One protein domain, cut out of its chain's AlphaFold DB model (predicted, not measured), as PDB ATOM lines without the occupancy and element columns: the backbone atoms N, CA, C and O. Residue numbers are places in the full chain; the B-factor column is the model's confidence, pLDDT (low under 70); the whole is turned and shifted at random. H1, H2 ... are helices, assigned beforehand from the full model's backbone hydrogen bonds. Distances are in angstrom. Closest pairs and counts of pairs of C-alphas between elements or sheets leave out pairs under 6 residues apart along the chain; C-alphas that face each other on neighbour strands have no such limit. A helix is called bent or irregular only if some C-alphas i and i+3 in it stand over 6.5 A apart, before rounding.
ATOM      1  N   GLU A   9     155.850 208.620 174.149       84.44
ATOM      2  CA  GLU A   9     154.801 209.638 174.071       84.44
ATOM      3  C   GLU A   9     153.859 209.418 172.876       84.44
ATOM      4  O   GLU A   9     152.644 209.585 172.992       84.44
ATOM      5  N   ARG A  10     154.396 208.988 171.725       86.19
ATOM      6  CA  ARG A  10     153.595 208.724 170.521       86.19
ATOM      7  C   ARG A  10     152.585 207.594 170.715       86.19
ATOM      8  O   ARG A  10     151.480 207.675 170.183       86.19
ATOM      9  N   TRP A  11     152.933 206.536 171.436       84.62
ATOM     10  CA  TRP A  11     151.999 205.434 171.693       84.62
ATOM     11  C   TRP A  11     151.119 205.704 172.919       84.62
ATOM     12  O   TRP A  11     149.917 205.434 172.876       84.62
ATOM     13  N   GLY A  12     151.682 206.339 173.949       86.94
ATOM     14  CA  GLY A  12     151.030 206.596 175.230       86.94
ATOM     15  C   GLY A  12     151.120 205.396 176.176       86.94
ATOM     16  O   GLY A  12     151.028 204.241 175.753       86.94
ATOM     17  N   GLU A  13     151.286 205.664 177.473       86.06
ATOM     18  CA  GLU A  13     151.396 204.617 178.500       86.06
ATOM     19  C   GLU A  13     150.093 203.820 178.656       86.06
ATOM     20  O   GLU A  13     150.137 202.596 178.773       86.06
ATOM     21  N   ASP A  14     148.938 204.481 178.542       86.06
ATOM     22  CA  ASP A  14     147.617 203.842 178.650       86.06
ATOM     23  C   ASP A  14     147.388 202.771 177.576       86.06
ATOM     24  O   ASP A  14     146.832 201.702 177.841       86.06
ATOM     25  N   PHE A  15     147.835 203.048 176.344       87.19
ATOM     26  CA  PHE A  15     147.753 202.092 175.240       87.19
ATOM     27  C   PHE A  15     148.590 200.852 175.551       87.19
ATOM     28  O   PHE A  15     148.124 199.725 175.373       87.19
ATOM     29  N   PHE A  16     149.806 201.061 176.063       86.81
ATOM     30  CA  PHE A  16     150.704 199.976 176.428       86.81
ATOM     31  C   PHE A  16     150.144 199.134 177.578       86.81
ATOM     32  O   PHE A  16     150.086 197.912 177.453       86.81
ATOM     33  N   ALA A  17     149.672 199.766 178.655       88.31
ATOM     34  CA  ALA A  17     149.106 199.074 179.809       88.31
ATOM     35  C   ALA A  17     147.894 198.213 179.416       88.31
ATOM     36  O   ALA A  17     147.836 197.027 179.741       88.31
ATOM     37  N   CYS A  18     146.962 198.765 178.632       87.81
ATOM     38  CA  CYS A  18     145.805 198.012 178.147       87.81
ATOM     39  C   CYS A  18     146.206 196.853 177.226       87.81
ATOM     40  O   CYS A  18     145.659 195.753 177.336       87.81
ATOM     41  N   HIS A  19     147.160 197.078 176.319       86.50
ATOM     42  CA  HIS A  19     147.642 196.026 175.431       86.50
ATOM     43  C   HIS A  19     148.323 194.900 176.217       86.50
ATOM     44  O   HIS A  19     148.063 193.726 175.954       86.50
ATOM     45  N   PHE A  20     149.134 195.247 177.214       88.12
ATOM     46  CA  PHE A  20     149.806 194.283 178.077       88.12
ATOM     47  C   PHE A  20     148.808 193.449 178.887       88.12
ATOM     48  O   PHE A  20     148.921 192.224 178.915       88.12
ATOM     49  N   GLU A  21     147.778 194.073 179.461       88.06
ATOM     50  CA  GLU A  21     146.707 193.351 180.157       88.06
ATOM     51  C   GLU A  21     145.952 192.398 179.225       88.06
ATOM     52  O   GLU A  21     145.725 191.235 179.566       88.06
ATOM     53  N   LYS A  22     145.634 192.828 177.999       86.31
ATOM     54  CA  LYS A  22     145.013 191.948 176.998       86.31
ATOM     55  C   LYS A  22     145.907 190.777 176.609       86.31
ATOM     56  O   LYS A  22     145.415 189.654 176.499       86.31
ATOM     57  N   LEU A  23     147.206 191.011 176.418       86.94
ATOM     58  CA  LEU A  23     148.175 189.948 176.144       86.94
ATOM     59  C   LEU A  23     148.249 188.960 177.309       86.94
ATOM     60  O   LEU A  23     148.188 187.752 177.087       86.94
ATOM     61  N   ARG A  24     148.302 189.462 178.545       86.81
ATOM     62  CA  ARG A  24     148.311 188.640 179.759       86.81
ATOM     63  C   ARG A  24     147.037 187.814 179.898       86.81
ATOM     64  O   ARG A  24     147.084 186.686 180.383       86.81
ATOM     65  N   GLN A  25     145.896 188.355 179.480       86.25
ATOM     66  CA  GLN A  25     144.607 187.670 179.527       86.25
ATOM     67  C   GLN A  25     144.369 186.724 178.342       86.25
ATOM     68  O   GLN A  25     143.458 185.899 178.423       86.25
ATOM     69  N   ASN A  26     145.200 186.782 177.296       85.69
ATOM     70  CA  ASN A  26     145.028 186.008 176.073       85.69
ATOM     71  C   ASN A  26     145.115 184.489 176.343       85.69
ATOM     72  O   ASN A  26     146.172 183.999 176.757       85.69
ATOM     73  N   PRO A  27     144.044 183.715 176.078       84.38
ATOM     74  CA  PRO A  27     144.027 182.275 176.332       84.38
ATOM     75  C   PRO A  27     145.069 181.509 175.508       84.38
ATOM     76  O   PRO A  27     145.609 180.521 175.997       84.38
ATOM     77  N   LEU A  28     145.414 181.980 174.302       85.25
ATOM     78  CA  LEU A  28     146.433 181.331 173.467       85.25
ATOM     79  C   LEU A  28     147.814 181.363 174.126       85.25
ATOM     80  O   LEU A  28     148.550 180.382 174.056       85.25
ATOM     81  N   LEU A  29     148.139 182.479 174.786       85.44
ATOM     82  CA  LEU A  29     149.400 182.642 175.501       85.44
ATOM     83  C   LEU A  29     149.384 181.881 176.830       85.44
ATOM     84  O   LEU A  29     150.363 181.230 177.174       85.44
ATOM     85  N   LYS A  30     148.256 181.911 177.551       85.25
ATOM     86  CA  LYS A  30     148.090 181.185 178.822       85.25
ATOM     87  C   LYS A  30     148.183 179.671 178.665       85.25
ATOM     88  O   LYS A  30     148.695 179.002 179.552       85.25
ATOM     89  N   TRP A  31     147.651 179.135 177.572       84.38
ATOM     90  CA  TRP A  31     147.658 177.699 177.290       84.38
ATOM     91  C   TRP A  31     148.749 177.307 176.296       84.38
ATOM     92  O   TRP A  31     148.641 176.258 175.654       84.38
ATOM     93  N   ALA A  32     149.751 178.172 176.108       84.69
ATOM     94  CA  ALA A  32     150.902 177.863 175.282       84.69
ATOM     95  C   ALA A  32     151.613 176.636 175.862       84.69
ATOM     96  O   ALA A  32     151.861 176.547 177.062       84.69
ATOM     97  N   GLU A  33     151.892 175.664 175.001       87.19
ATOM     98  CA  GLU A  33     152.603 174.457 175.401       87.19
ATOM     99  C   GLU A  33     154.118 174.658 175.343       87.19
ATOM    100  O   GLU A  33     154.613 175.624 174.760       87.19
ATOM    101  N   ASP A  34     154.856 173.688 175.884       90.38
ATOM    102  CA  ASP A  34     156.313 173.705 175.869       90.38
ATOM    103  C   ASP A  34     156.874 173.892 174.447       90.38
ATOM    104  O   ASP A  34     156.580 173.085 173.549       90.38
ATOM    105  N   PRO A  35     157.770 174.876 174.232       89.06
ATOM    106  CA  PRO A  35     158.366 175.141 172.919       89.06
ATOM    107  C   PRO A  35     159.192 173.953 172.405       89.06
ATOM    108  O   PRO A  35     159.398 173.796 171.200       89.06
ATOM    109  N   MET A  36     159.600 173.051 173.304       93.06
ATOM    110  CA  MET A  36     160.310 171.818 172.975       93.06
ATOM    111  C   MET A  36     159.522 170.906 172.020       93.06
ATOM    112  O   MET A  36     160.120 170.112 171.294       93.06
ATOM    113  N   LYS A  37     158.189 171.025 171.955       89.88
ATOM    114  CA  LYS A  37     157.364 170.274 170.991       89.88
ATOM    115  C   LYS A  37     157.724 170.591 169.541       89.88
ATOM    116  O   LYS A  37     157.701 169.692 168.704       89.88
ATOM    117  N   VAL A  38     158.103 171.837 169.256       91.81
ATOM    118  CA  VAL A  38     158.568 172.253 167.925       91.81
ATOM    119  C   VAL A  38     159.922 171.619 167.618       91.81
ATOM    120  O   VAL A  38     160.097 171.045 166.546       91.81
ATOM    121  N   VAL A  39     160.844 171.642 168.583       94.31
ATOM    122  CA  VAL A  39     162.180 171.040 168.443       94.31
ATOM    123  C   VAL A  39     162.081 169.537 168.197       94.31
ATOM    124  O   VAL A  39     162.717 169.026 167.284       94.31
ATOM    125  N   ARG A  40     161.229 168.825 168.945       91.75
ATOM    126  CA  ARG A  40     161.002 167.385 168.745       91.75
ATOM    127  C   ARG A  40     160.384 167.073 167.384       91.75
ATOM    128  O   ARG A  40     160.787 166.103 166.752       91.75
ATOM    129  N   ALA A  41     159.422 167.880 166.928       90.75
ATOM    130  CA  ALA A  41     158.835 167.715 165.599       90.75
ATOM    131  C   ALA A  41     159.887 167.905 164.496       90.75
ATOM    132  O   ALA A  41     159.931 167.120 163.553       90.75
ATOM    133  N   LEU A  42     160.769 168.896 164.655       93.50
ATOM    134  CA  LEU A  42     161.888 169.124 163.747       93.50
ATOM    135  C   LEU A  42     162.896 167.968 163.785       93.50
ATOM    136  O   LEU A  42     163.276 167.459 162.736       93.50
ATOM    137  N   GLN A  43     163.286 167.512 164.977       94.69
ATOM    138  CA  GLN A  43     164.193 166.379 165.151       94.69
ATOM    139  C   GLN A  43     163.646 165.134 164.450       94.69
ATOM    140  O   GLN A  43     164.364 164.497 163.689       94.69
ATOM    141  N   HIS A  44     162.366 164.825 164.655       92.81
ATOM    142  CA  HIS A  44     161.713 163.701 163.994       92.81
ATOM    143  C   HIS A  44     161.641 163.877 162.468       92.81
ATOM    144  O   HIS A  44     161.810 162.905 161.742       92.81
ATOM    145  N   ALA A  45     161.426 165.094 161.961       94.00
ATOM    146  CA  ALA A  45     161.441 165.351 160.522       94.00
ATOM    147  C   ALA A  45     162.817 165.075 159.893       94.00
ATOM    148  O   ALA A  45     162.881 164.538 158.792       94.00
ATOM    149  N   VAL A  46     163.902 165.415 160.596       94.56
ATOM    150  CA  VAL A  46     165.282 165.215 160.120       94.56
ATOM    151  C   VAL A  46     165.717 163.750 160.219       94.56
ATOM    152  O   VAL A  46     166.483 163.289 159.379       94.56
ATOM    153  N   THR A  47     165.243 163.007 161.224       94.56
ATOM    154  CA  THR A  47     165.625 161.598 161.420       94.56
ATOM    155  C   THR A  47     164.698 160.595 160.732       94.56
ATOM    156  O   THR A  47     165.051 159.421 160.630       94.56
ATOM    157  N   SER A  48     163.514 161.013 160.273       92.06
ATOM    158  CA  SER A  48     162.553 160.122 159.621       92.06
ATOM    159  C   SER A  48     162.978 159.782 158.194       92.06
ATOM    160  O   SER A  48     163.321 160.653 157.399       92.06
ATOM    161  N   TYR A  55     154.010 168.986 159.758       87.75
ATOM    162  CA  TYR A  55     154.075 168.703 161.191       87.75
ATOM    163  C   TYR A  55     153.184 169.675 161.969       87.75
ATOM    164  O   TYR A  55     153.191 170.878 161.717       87.75
ATOM    165  N   LYS A  56     152.401 169.151 162.918       85.81
ATOM    166  CA  LYS A  56     151.506 169.933 163.789       85.81
ATOM    167  C   LYS A  56     151.982 169.817 165.239       85.81
ATOM    168  O   LYS A  56     151.464 168.974 165.973       85.81
ATOM    169  N   PRO A  57     153.011 170.579 165.643       87.00
ATOM    170  CA  PRO A  57     153.492 170.548 167.013       87.00
ATOM    171  C   PRO A  57     152.429 171.143 167.941       87.00
ATOM    172  O   PRO A  57     152.041 172.304 167.816       87.00
ATOM    173  N   GLY A  58     151.958 170.317 168.872       87.31
ATOM    174  CA  GLY A  58     151.063 170.728 169.943       87.31
ATOM    175  C   GLY A  58     149.570 170.763 169.612       87.31
ATOM    176  O   GLY A  58     149.143 170.701 168.454       87.31
ATOM    177  N   TRP A  59     148.746 170.845 170.660       85.56
ATOM    178  CA  TRP A  59     147.287 170.749 170.516       85.56
ATOM    179  C   TRP A  59     146.680 171.993 169.854       85.56
ATOM    180  O   TRP A  59     145.768 171.859 169.036       85.56
ATOM    181  N   GLN A  60     147.219 173.187 170.132       85.94
ATOM    182  CA  GLN A  60     146.733 174.442 169.543       85.94
ATOM    183  C   GLN A  60     146.854 174.426 168.012       85.94
ATOM    184  O   GLN A  60     145.946 174.860 167.306       85.94
ATOM    185  N   SER A  61     147.944 173.858 167.479       86.00
ATOM    186  CA  SER A  61     148.137 173.683 166.033       86.00
ATOM    187  C   SER A  61     147.023 172.836 165.415       86.00
ATOM    188  O   SER A  61     146.453 173.196 164.383       86.00
ATOM    189  N   LYS A  62     146.666 171.726 166.072       84.31
ATOM    190  CA  LYS A  62     145.679 170.769 165.563       84.31
ATOM    191  C   LYS A  62     144.233 171.246 165.723       84.31
ATOM    192  O   LYS A  62     143.438 170.990 164.824       84.31
ATOM    193  N   LEU A  63     143.897 171.904 166.835       86.31
ATOM    194  CA  LEU A  63     142.515 172.270 167.169       86.31
ATOM    195  C   LEU A  63     142.139 173.713 166.828       86.31
ATOM    196  O   LEU A  63     140.962 173.974 166.630       86.31
ATOM    197  N   ILE A  64     143.092 174.645 166.763       86.50
ATOM    198  CA  ILE A  64     142.795 176.069 166.540       86.50
ATOM    199  C   ILE A  64     143.265 176.481 165.151       86.50
ATOM    200  O   ILE A  64     142.466 176.895 164.315       86.50
ATOM    201  N   TYR A  65     144.556 176.318 164.870       85.88
ATOM    202  CA  TYR A  65     145.140 176.842 163.635       85.88
ATOM    203  C   TYR A  65     144.785 176.016 162.397       85.88
ATOM    204  O   TYR A  65     144.615 176.575 161.318       85.88
ATOM    205  N   TYR A  66     144.644 174.697 162.537       89.25
ATOM    206  CA  TYR A  66     144.240 173.836 161.428       89.25
ATOM    207  C   TYR A  66     142.802 174.071 160.939       89.25
ATOM    208  O   TYR A  66     142.632 174.214 159.732       89.25
ATOM    209  N   PRO A  67     141.761 174.136 161.793       88.50
ATOM    210  CA  PRO A  67     140.440 174.507 161.298       88.50
ATOM    211  C   PRO A  67     140.429 175.944 160.785       88.50
ATOM    212  O   PRO A  67     139.869 176.183 159.724       88.50
ATOM    213  N   LEU A  68     141.113 176.879 161.454       88.50
ATOM    214  CA  LEU A  68     141.170 178.271 161.005       88.50
ATOM    215  C   LEU A  68     141.769 178.421 159.597       88.50
ATOM    216  O   LEU A  68     141.297 179.258 158.839       88.50
ATOM    217  N   SER A  69     142.757 177.601 159.224       89.00
ATOM    218  CA  SER A  69     143.342 177.629 157.876       89.00
ATOM    219  C   SER A  69     142.464 176.993 156.799       89.00
ATOM    220  O   SER A  69     142.677 177.247 155.617       89.00
ATOM    221  N   MET A  70     141.495 176.165 157.197       90.00
ATOM    222  CA  MET A  70     140.498 175.575 156.303       90.00
ATOM    223  C   MET A  70     139.216 176.422 156.220       90.00
ATOM    224  O   MET A  70     138.379 176.170 155.355       90.00
ATOM    225  N   LEU A  71     139.034 177.405 157.113       91.81
ATOM    226  CA  LEU A  71     137.888 178.313 157.085       91.81
ATOM    227  C   LEU A  71     138.025 179.353 155.954       91.81
ATOM    228  O   LEU A  71     139.136 179.771 155.627       91.81
ATOM    229  N   PRO A  72     136.902 179.829 155.385       93.38
ATOM    230  CA  PRO A  72     136.899 180.953 154.451       93.38
ATOM    231  C   PRO A  72     137.533 182.222 155.038       93.38
ATOM    232  O   PRO A  72     137.334 182.537 156.213       93.38
ATOM    233  N   THR A  73     138.208 183.007 154.194       90.62
ATOM    234  CA  THR A  73     138.932 184.226 154.601       90.62
ATOM    235  C   THR A  73     138.053 185.212 155.371       90.62
ATOM    236  O   THR A  73     138.470 185.724 156.403       90.62
ATOM    237  N   TRP A  74     136.801 185.408 154.949       92.75
ATOM    238  CA  TRP A  74     135.880 186.343 155.605       92.75
ATOM    239  C   TRP A  74     135.564 185.958 157.063       92.75
ATOM    240  O   TRP A  74     135.448 186.829 157.921       92.75
ATOM    241  N   LEU A  75     135.469 184.659 157.370       91.56
ATOM    242  CA  LEU A  75     135.237 184.163 158.733       91.56
ATOM    243  C   LEU A  75     136.465 184.385 159.614       91.56
ATOM    244  O   LEU A  75     136.336 184.827 160.758       91.56
ATOM    245  N   ALA A  76     137.649 184.091 159.073       89.94
ATOM    246  CA  ALA A  76     138.906 184.326 159.768       89.94
ATOM    247  C   ALA A  76     139.096 185.822 160.071       89.94
ATOM    248  O   ALA A  76     139.419 186.172 161.207       89.94
ATOM    249  N   ASP A  77     138.809 186.704 159.113       90.62
ATOM    250  CA  ASP A  77     138.918 188.154 159.293       90.62
ATOM    251  C   ASP A  77     137.965 188.673 160.375       90.62
ATOM    252  O   ASP A  77     138.393 189.406 161.270       90.62
ATOM    253  N   ILE A  78     136.700 188.232 160.380       91.44
ATOM    254  CA  ILE A  78     135.744 188.584 161.445       91.44
ATOM    255  C   ILE A  78     136.264 188.128 162.814       91.44
ATOM    256  O   ILE A  78     136.202 188.884 163.790       91.44
ATOM    257  N   TYR A  79     136.802 186.908 162.899       88.62
ATOM    258  CA  TYR A  79     137.390 186.390 164.132       88.62
ATOM    259  C   TYR A  79     138.577 187.249 164.601       88.62
ATOM    260  O   TYR A  79     138.643 187.621 165.779       88.62
ATOM    261  N   PHE A  80     139.489 187.627 163.704       86.75
ATOM    262  CA  PHE A  80     140.639 188.465 164.050       86.75
ATOM    263  C   PHE A  80     140.239 189.878 164.468       86.75
ATOM    264  O   PHE A  80     140.756 190.374 165.470       86.75
ATOM    265  N   VAL A  81     139.295 190.508 163.771       88.38
ATOM    266  CA  VAL A  81     138.783 191.835 164.141       88.38
ATOM    267  C   VAL A  81     138.155 191.791 165.532       88.38
ATOM    268  O   VAL A  81     138.472 192.624 166.383       88.38
ATOM    269  N   LYS A  82     137.330 190.777 165.816       85.38
ATOM    270  CA  LYS A  82     136.664 190.642 167.117       85.38
ATOM    271  C   LYS A  82     137.645 190.364 168.259       85.38
ATOM    272  O   LYS A  82     137.474 190.901 169.349       85.38
ATOM    273  N   THR A  83     138.669 189.545 168.023       81.94
ATOM    274  CA  THR A  83     139.651 189.173 169.056       81.94
ATOM    275  C   THR A  83     140.726 190.235 169.292       81.94
ATOM    276  O   THR A  83     141.194 190.378 170.422       81.94
ATOM    277  N   ARG A  84     141.116 190.999 168.262       77.31
ATOM    278  CA  ARG A  84     142.200 191.994 168.346       77.31
ATOM    279  C   ARG A  84     141.728 193.432 168.541       77.31
ATOM    280  O   ARG A  84     142.571 194.284 168.810       77.31
ATOM    281  N   SER A  85     140.428 193.719 168.443       75.00
ATOM    282  CA  SER A  85     139.922 195.082 168.629       75.00
ATOM    283  C   SER A  85     140.310 195.636 170.008       75.00
ATOM    284  O   SER A  85     139.923 195.118 171.063       75.00
ATOM    285  N   SER A  86     141.137 196.682 170.014       68.88
ATOM    286  CA  SER A  86     141.482 197.458 171.201       68.88
ATOM    287  C   SER A  86     140.634 198.723 171.257       68.88
ATOM    288  O   SER A  86     140.644 199.478 170.289       68.88
ATOM    289  N   PRO A  87     139.957 199.012 172.382       73.31
ATOM    290  CA  PRO A  87     139.171 200.239 172.503       73.31
ATOM    291  C   PRO A  87     140.055 201.492 172.621       73.31
ATOM    292  O   PRO A  87     139.561 202.606 172.486       73.31
ATOM    293  N   ILE A  88     141.357 201.329 172.885       81.56
ATOM    294  CA  ILE A  88     142.289 202.439 173.087       81.56
ATOM    295  C   ILE A  88     143.045 202.729 171.793       81.56
ATOM    296  O   ILE A  88     143.766 201.882 171.273       81.56
ATOM    297  N   ILE A  89     142.896 203.960 171.310       82.44
ATOM    298  CA  ILE A  89     143.660 204.527 170.196       82.44
ATOM    299  C   ILE A  89     144.972 205.107 170.760       82.44
ATOM    300  O   ILE A  89     144.918 205.779 171.799       82.44
ATOM    301  N   PRO A  90     146.137 204.892 170.119       86.81
ATOM    302  CA  PRO A  90     147.405 205.444 170.592       86.81
ATOM    303  C   PRO A  90     147.396 206.978 170.574       86.81
ATOM    304  O   PRO A  90     146.744 207.611 169.735       86.81
ATOM    305  N   ALA A  91     148.134 207.582 171.505       87.00
ATOM    306  CA  ALA A  91     148.122 209.028 171.737       87.00
ATOM    307  C   ALA A  91     148.470 209.852 170.483       87.00
ATOM    308  O   ALA A  91     147.838 210.872 170.217       87.00
ATOM    309  N   GLY A  92     149.412 209.384 169.666       86.12
ATOM    310  CA  GLY A  92     149.824 210.037 168.425       86.12
ATOM    311  C   GLY A  92     148.708 210.105 167.384       86.12
ATOM    312  O   GLY A  92     148.507 211.155 166.784       86.12
ATOM    313  N   ILE A  93     147.921 209.035 167.232       86.75
ATOM    314  CA  ILE A  93     146.775 209.025 166.306       86.75
ATOM    315  C   ILE A  93     145.674 209.963 166.817       86.75
ATOM    316  O   ILE A  93     145.071 210.695 166.037       86.75
ATOM    317  N   LYS A  94     145.449 210.016 168.138       86.00
ATOM    318  CA  LYS A  94     144.508 210.978 168.739       86.00
ATOM    319  C   LYS A  94     144.907 212.432 168.466       86.00
ATOM    320  O   LYS A  94     144.024 213.259 168.266       86.00
ATOM    321  N   LYS A  95     146.210 212.746 168.477       86.00
ATOM    322  CA  LYS A  95     146.723 214.088 168.153       86.00
ATOM    323  C   LYS A  95     146.467 214.442 166.680       86.00
ATOM    324  O   LYS A  95     146.040 215.555 166.414       86.00
ATOM    325  N   GLN A  96     146.642 213.490 165.759       87.31
ATOM    326  CA  GLN A  96     146.388 213.688 164.323       87.31
ATOM    327  C   GLN A  96     144.905 213.891 163.987       87.31
ATOM    328  O   GLN A  96     144.588 214.671 163.106       87.31
ATOM    329  N   LEU A  97     143.992 213.207 164.684       84.94
ATOM    330  CA  LEU A  97     142.543 213.321 164.449       84.94
ATOM    331  C   LEU A  97     141.917 214.617 164.993       84.94
ATOM    332  O   LEU A  97     140.755 214.892 164.710       84.94
ATOM    333  N   LYS A  98     142.641 215.357 165.840       76.75
ATOM    334  CA  LYS A  98     142.193 216.633 166.420       76.75
ATOM    335  C   LYS A  98     142.721 217.862 165.666       76.75
ATOM    336  O   LYS A  98     142.375 218.973 166.062       76.75
ATOM    337  N   GLN A  99     143.578 217.663 164.666       54.66
ATOM    338  CA  GLN A  99     144.027 218.699 163.730       54.66
ATOM    339  C   GLN A  99     143.084 218.762 162.534       54.66
ATOM    340  O   GLN A  99     142.905 219.888 162.026       54.66
TER     341      GLN A  99
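What this domain is: This is residues 9 to 48 and 55 to 99 of the 99 residues of the protein "Hypothetical protein" of Adineta steineri (UniProt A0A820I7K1). The model is an open, hollow loop of helices: the printed part goes out along the long axis through H1, H2 and H3 and comes back through H4, H5 and H6, with H6 near the beginning of H1. On the way back H4 and H5 make a V, and residues 69 to 75 at its tip stick out; no helix touches another. The printed part has 85 residues with six named helices, H1 to H6 in chain order, and no named strand; the class is all helix. It is extended, with a radius of gyration of the C-alphas of 18.4 A and spans of 61 by 29 by 21 A.

Where its parts are: Find C-alpha 13 at (151.396, 204.617, 178.500); from there H1, residues 13 to 25, runs 18.3 A to C-alpha 25 at (144.607, 187.670, 179.527). H2 is the short helix of residues 27 to 30. H3, residues 36 to 47, covers 16.3 A and ends at C-alpha 47 at (165.625, 161.598, 161.420). After the cut, look for H4 at residues 59 to 70, 16.5 A long, and H5 at residues 73 to 84, 16.1 A long. H4 is neither bent nor irregular, but only just: C-alphas 62 and 65 are 6.4 A apart. H6, residues 91 to 96, ends at C-alpha 96 at (146.388, 213.688, 164.323).

How they stand to each other: Begin at H1, which is close to H2 but not clearly touching it; their closest C-alphas, of Leu 23 and Leu 29, are 7.4 A apart. H3 is apart from H2 and from H4. H2 is close to H4 but not clearly touching it, the closest C-alphas being those of Leu 28 and Gln 60 at 7.9 A. H4 and H5 are close but not clearly touching, with the C-alphas of Leu 68 and Ala 76 closest at 6.6 A; they run opposite ways at a steep tilt of 48 degrees. H6 is close to H1 but not clearly touching it, with the C-alphas of Phe 15 and Ala 91 closest at 7.8 A, at a steep tilt of 54 degrees, opposite ways. In H1, H3, H5 and H6 every O i to N i+4 pair is within hydrogen-bond range, in H4 5 of 8 are, and H2 is too short for such a pair.

The domain as a whole: The two C-alphas farthest apart, of Ser 48 and Gln 99, are 61.6 A apart. Residues 49 to 54 are not printed, and C-alphas 48 and 55 are 12.2 A apart across this cut, which lies in the link from H3 to H4. Of the links that are printed whole, that from H5 to H6 is short and the others are tight. The mean pLDDT of the printed part is 86.8; look at residues 86 and 99 for values under 70.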